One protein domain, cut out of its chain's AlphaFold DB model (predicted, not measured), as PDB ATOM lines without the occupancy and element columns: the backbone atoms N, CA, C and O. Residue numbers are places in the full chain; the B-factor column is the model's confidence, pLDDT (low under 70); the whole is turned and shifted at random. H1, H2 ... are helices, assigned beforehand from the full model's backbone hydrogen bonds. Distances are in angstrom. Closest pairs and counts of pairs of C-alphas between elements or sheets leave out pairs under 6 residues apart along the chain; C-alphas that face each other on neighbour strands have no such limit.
ATOM      1  N   LEU A  18      25.718  51.294  24.438       84.12
ATOM      2  CA  LEU A  18      26.543  50.328  23.709       84.12
ATOM      3  C   LEU A  18      26.461  48.934  24.340       84.12
ATOM      4  O   LEU A  18      26.222  47.965  23.627       84.12
ATOM      5  N   GLU A  19      26.552  48.829  25.669       87.25
ATOM      6  CA  GLU A  19      26.424  47.540  26.361       87.25
ATOM      7  C   GLU A  19      25.042  46.896  26.164       87.25
ATOM      8  O   GLU A  19      24.929  45.667  26.065       87.25
ATOM      9  N   ARG A  20      23.969  47.701  26.116       84.69
ATOM     10  CA  ARG A  20      22.625  47.198  25.792       84.69
ATOM     11  C   ARG A  20      22.552  46.680  24.361       84.69
ATOM     12  O   ARG A  20      22.019  45.589  24.161       84.69
ATOM     13  N   HIS A  21      23.127  47.410  23.408       83.94
ATOM     14  CA  HIS A  21      23.183  46.998  22.010       83.94
ATOM     15  C   HIS A  21      23.970  45.693  21.832       83.94
ATOM     16  O   HIS A  21      23.446  44.745  21.259       83.94
ATOM     17  N   GLU A  22      25.172  45.581  22.405       87.31
ATOM     18  CA  GLU A  22      25.985  44.358  22.314       87.31
ATOM     19  C   GLU A  22      25.276  43.143  22.933       87.31
ATOM     20  O   GLU A  22      25.341  42.023  22.417       87.31
ATOM     21  N   ARG A  23      24.559  43.345  24.047       88.00
ATOM     22  CA  ARG A  23      23.752  42.283  24.658       88.00
ATOM     23  C   ARG A  23      22.601  41.868  23.750       88.00
ATOM     24  O   ARG A  23      22.338  40.675  23.627       88.00
ATOM     25  N   ALA A  24      21.934  42.837  23.138       86.88
ATOM     26  CA  ALA A  24      20.834  42.608  22.220       86.88
ATOM     27  C   ALA A  24      21.292  41.864  20.952       86.88
ATOM     28  O   ALA A  24      20.645  40.898  20.548       86.88
ATOM     29  N   GLU A  25      22.445  42.233  20.382       85.25
ATOM     30  CA  GLU A  25      23.066  41.533  19.248       85.25
ATOM     31  C   GLU A  25      23.390  40.083  19.596       85.25
ATOM     32  O   GLU A  25      23.114  39.171  18.817       85.25
ATOM     33  N   LYS A  26      23.930  39.847  20.795       86.38
ATOM     34  CA  LYS A  26      24.215  38.491  21.261       86.38
ATOM     35  C   LYS A  26      22.941  37.656  21.410       86.38
ATOM     36  O   LYS A  26      22.921  36.519  20.954       86.38
ATOM     37  N   THR A  27      21.880  38.228  21.985       86.75
ATOM     38  CA  THR A  27      20.572  37.566  22.094       86.75
ATOM     39  C   THR A  27      20.025  37.184  20.719       86.75
ATOM     40  O   THR A  27      19.589  36.052  20.542       86.75
ATOM     41  N   ILE A  28      20.071  38.087  19.732       86.12
ATOM     42  CA  ILE A  28      19.625  37.770  18.366       86.12
ATOM     43  C   ILE A  28      20.486  36.682  17.734       86.12
ATOM     44  O   ILE A  28      19.935  35.761  17.142       86.12
ATOM     45  N   LYS A  29      21.807  36.728  17.910       83.25
ATOM     46  CA  LYS A  29      22.704  35.688  17.401       83.25
ATOM     47  C   LYS A  29      22.383  34.303  17.973       83.25
ATOM     48  O   LYS A  29      22.403  33.322  17.239       83.25
ATOM     49  N   ASP A  30      22.055  34.219  19.261       85.12
ATOM     50  CA  ASP A  30      21.629  32.960  19.886       85.12
ATOM     51  C   ASP A  30      20.257  32.499  19.339       85.12
ATOM     52  O   ASP A  30      20.058  31.318  19.053       85.12
ATOM     53  N   LEU A  31      19.322  33.433  19.120       87.00
ATOM     54  CA  LEU A  31      18.007  33.155  18.519       87.00
ATOM     55  C   LEU A  31      18.086  32.801  17.026       87.00
ATOM     56  O   LEU A  31      17.158  32.208  16.486       87.00
ATOM     57  N   GLU A  32      19.170  33.156  16.339       80.62
ATOM     58  CA  GLU A  32      19.384  32.818  14.930       80.62
ATOM     59  C   GLU A  32      19.601  31.312  14.769       80.62
ATOM     60  O   GLU A  32      19.140  30.693  13.803       80.62
ATOM     61  N   GLU A  33      20.244  30.691  15.762       81.50
ATOM     62  CA  GLU A  33      20.450  29.248  15.820       81.50
ATOM     63  C   GLU A  33      19.169  28.487  16.201       81.50
ATOM     64  O   GLU A  33      18.920  27.431  15.630       81.50
ATOM     65  N   ASP A  34      18.308  29.022  17.064       82.38
ATOM     66  CA  ASP A  34      17.019  28.403  17.410       82.38
ATOM     67  C   ASP A  34      15.921  29.474  17.553       82.38
ATOM     68  O   ASP A  34      15.700  30.013  18.644       82.38
ATOM     69  N   PRO A  35      15.251  29.845  16.440       83.50
ATOM     70  CA  PRO A  35      14.257  30.903  16.476       83.50
ATOM     71  C   PRO A  35      12.964  30.421  17.154       83.50
ATOM     72  O   PRO A  35      12.424  29.361  16.808       83.50
ATOM     73  N   PRO A  36      12.395  31.217  18.077       85.62
ATOM     74  CA  PRO A  36      11.210  30.825  18.816       85.62
ATOM     75  C   PRO A  36       9.985  30.689  17.907       85.62
ATOM     76  O   PRO A  36       9.630  31.582  17.135       85.62
ATOM     77  N   LYS A  37       9.282  29.561  18.051       82.62
ATOM     78  CA  LYS A  37       8.068  29.240  17.276       82.62
ATOM     79  C   LYS A  37       6.839  30.046  17.705       82.62
ATOM     80  O   LYS A  37       5.887  30.163  16.935       82.62
ATOM     81  N   LYS A  38       6.819  30.542  18.944       85.12
ATOM     82  CA  LYS A  38       5.703  31.302  19.517       85.12
ATOM     83  C   LYS A  38       6.092  32.753  19.680       85.12
ATOM     84  O   LYS A  38       7.236  33.045  20.006       85.12
ATOM     85  N   LEU A  39       5.121  33.642  19.500       83.06
ATOM     86  CA  LEU A  39       5.348  35.079  19.580       83.06
ATOM     87  C   LEU A  39       5.761  35.519  20.992       83.06
ATOM     88  O   LEU A  39       6.539  36.454  21.122       83.06
ATOM     89  N   GLU A  40       5.266  34.845  22.033       87.69
ATOM     90  CA  GLU A  40       5.571  35.180  23.430       87.69
ATOM     91  C   GLU A  40       7.020  34.882  23.841       87.69
ATOM     92  O   GLU A  40       7.498  35.451  24.817       87.69
ATOM     93  N   ASP A  41       7.705  33.999  23.114       88.25
ATOM     94  CA  ASP A  41       9.092  33.615  23.395       88.25
ATOM     95  C   ASP A  41      10.106  34.553  22.697       88.25
ATOM     96  O   ASP A  41      11.316  34.392  22.855       88.25
ATOM     97  N   TRP A  42       9.628  35.543  21.929       88.12
ATOM     98  CA  TRP A  42      10.473  36.570  21.312       88.12
ATOM     99  C   TRP A  42      10.889  37.645  22.329       88.12
ATOM    100  O   TRP A  42      10.089  38.014  23.189       88.12
ATOM    101  N   PRO A  43      12.109  38.206  22.215       90.06
ATOM    102  CA  PRO A  43      12.561  39.278  23.091       90.06
ATOM    103  C   PRO A  43      11.648  40.508  22.997       90.06
ATOM    104  O   PRO A  43      11.234  40.933  21.915       90.06
ATOM    105  N   GLU A  44      11.354  41.104  24.152       87.06
ATOM    106  CA  GLU A  44      10.590  42.355  24.260       87.06
ATOM    107  C   GLU A  44      11.495  43.587  24.439       87.06
ATOM    108  O   GLU A  44      11.007  44.720  24.429       87.06
ATOM    109  N   ASP A  45      12.802  43.371  24.605       86.56
ATOM    110  CA  ASP A  45      13.823  44.396  24.809       86.56
ATOM    111  C   ASP A  45      14.451  44.883  23.486       86.56
ATOM    112  O   ASP A  45      13.890  44.712  22.404       86.56
ATOM    113  N   GLU A  46      15.605  45.545  23.566       85.19
ATOM    114  CA  GLU A  46      16.296  46.173  22.432       85.19
ATOM    115  C   GLU A  46      16.630  45.173  21.311       85.19
ATOM    116  O   GLU A  46      16.581  45.535  20.134       85.19
ATOM    117  N   ALA A  47      16.812  43.889  21.654       86.19
ATOM    118  CA  ALA A  47      16.982  42.792  20.697       86.19
ATOM    119  C   ALA A  47      15.832  42.679  19.687       86.19
ATOM    120  O   ALA A  47      16.064  42.310  18.542       86.19
ATOM    121  N   LYS A  48      14.606  43.077  20.052       85.38
ATOM    122  CA  LYS A  48      13.441  43.064  19.153       85.38
ATOM    123  C   LYS A  48      13.645  43.862  17.859       85.38
ATOM    124  O   LYS A  48      12.972  43.592  16.866       85.38
ATOM    125  N   TYR A  49      14.506  44.878  17.885       83.81
ATOM    126  CA  TYR A  49      14.748  45.769  16.748       83.81
ATOM    127  C   TYR A  49      15.986  45.389  15.929       83.81
ATOM    128  O   TYR A  49      16.248  46.024  14.908       83.81
ATOM    129  N   ILE A  50      16.730  44.372  16.357       80.44
ATOM    130  CA  ILE A  50      17.923  43.887  15.669       80.44
ATOM    131  C   ILE A  50      17.514  42.770  14.701       80.44
ATOM    132  O   ILE A  50      16.703  41.904  15.028       80.44
ATOM    133  N   THR A  51      18.033  42.820  13.473       77.88
ATOM    134  CA  THR A  51      17.699  41.874  12.400       77.88
ATOM    135  C   THR A  51      18.597  40.640  12.426       77.88
ATOM    136  O   THR A  51      19.781  40.742  12.740       77.88
ATOM    137  N   PHE A  52      18.054  39.490  12.021       74.94
ATOM    138  CA  PHE A  52      18.846  38.297  11.696       74.94
ATOM    139  C   PHE A  52      19.659  38.498  10.410       74.94
ATOM    140  O   PHE A  52      19.252  39.287   9.553       74.94
ATOM    141  N   GLY A  53      20.771  37.775  10.264       67.44
ATOM    142  CA  GLY A  53      21.633  37.824   9.079       67.44
ATOM    143  C   GLY A  53      22.789  38.830   9.137       67.44
ATOM    144  O   GLY A  53      23.455  39.032   8.124       67.44
ATOM    145  N   GLY A  54      23.044  39.448  10.298       68.88
ATOM    146  CA  GLY A  54      24.158  40.381  10.488       68.88
ATOM    147  C   GLY A  54      24.074  41.638   9.607       68.88
ATOM    148  O   GLY A  54      23.000  42.044   9.160       68.88
ATOM    149  N   ALA A  55      25.213  42.295   9.372       66.50
ATOM    150  CA  ALA A  55      25.298  43.372   8.385       66.50
ATOM    151  C   ALA A  55      25.088  42.811   6.964       66.50
ATOM    152  O   ALA A  55      25.452  41.668   6.697       66.50
ATOM    153  N   GLU A  56      24.546  43.606   6.031       62.97
ATOM    154  CA  GLU A  56      24.385  43.172   4.632       62.97
ATOM    155  C   GLU A  56      25.695  42.568   4.081       62.97
ATOM    156  O   GLU A  56      26.690  43.274   3.901       62.97
ATOM    157  N   GLY A  57      25.679  41.257   3.807       63.53
ATOM    158  CA  GLY A  57      26.812  40.503   3.262       63.53
ATOM    159  C   GLY A  57      27.642  39.690   4.265       63.53
ATOM    160  O   GLY A  57      28.652  39.127   3.846       63.53
ATOM    161  N   ASP A  58      27.250  39.602   5.542       64.88
ATOM    162  CA  ASP A  58      27.988  38.814   6.549       64.88
ATOM    163  C   ASP A  58      27.920  37.297   6.268       64.88
ATOM    164  O   ASP A  58      28.891  36.574   6.507       64.88
ATOM    165  N   HIS A  59      26.808  36.811   5.694       64.06
ATOM    166  CA  HIS A  59      26.564  35.384   5.439       64.06
ATOM    167  C   HIS A  59      25.913  35.120   4.069       64.06
ATOM    168  O   HIS A  59      25.152  35.938   3.548       64.06
TER     169      HIS A  59
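This is residues 18 to 59 of the 162 residues of an uncharacterized protein of Actinobacteria bacterium (UniProt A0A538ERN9). Look first for one long helix, H1, with a wide loop that leaves its last end, swings out to one side and comes back to bring the short helix H2 against H1's middle; a tail with no named element follows. Residues 36 to 41 of the loop stick out, and the tail ends far from them. You will find 42 printed residues with two named helices, H1 then H2, and no named strand; the class is all helix, although under half of the residues, 20 of 42, are in named elements. The whole is compact, with a radius of gyration of the C-alphas of 10.4 A, and spans 28 by 24 by 14 A.

Begin with H1, residues 18 to 33, and then look at H2, residues 46 to 49. The two touch, with 9 pairs of C-alphas within 8 A; their closest C-alphas, those of Ala 24 and Ala 47, are 4.1 A apart. Their centres are 8.4 A apart. In H1, 11 of 12 O i to N i+4 pairs are within hydrogen-bond range; H2 is too short for such a pair, but its one O i to N i+3 pair is within range.

Find C-alpha 18 at (26.543, 50.328, 23.709); from there H1 runs 23.3 A to C-alpha 33 at (20.450, 29.248, 15.820). H2 runs from C-alpha 46 to C-alpha 49 at (14.748, 45.769, 16.748).

Look at Glu 40 and Gly 57 for the two C-alphas farthest apart, 29.8 A. The printed part has no cut. The link from H1 to H2, residues 34 to 45, is long, and its residues 36 to 41 stand free. The mean pLDDT of the printed part is 81.6, and the model's confidence is low, under 70, at residues 53 to 59.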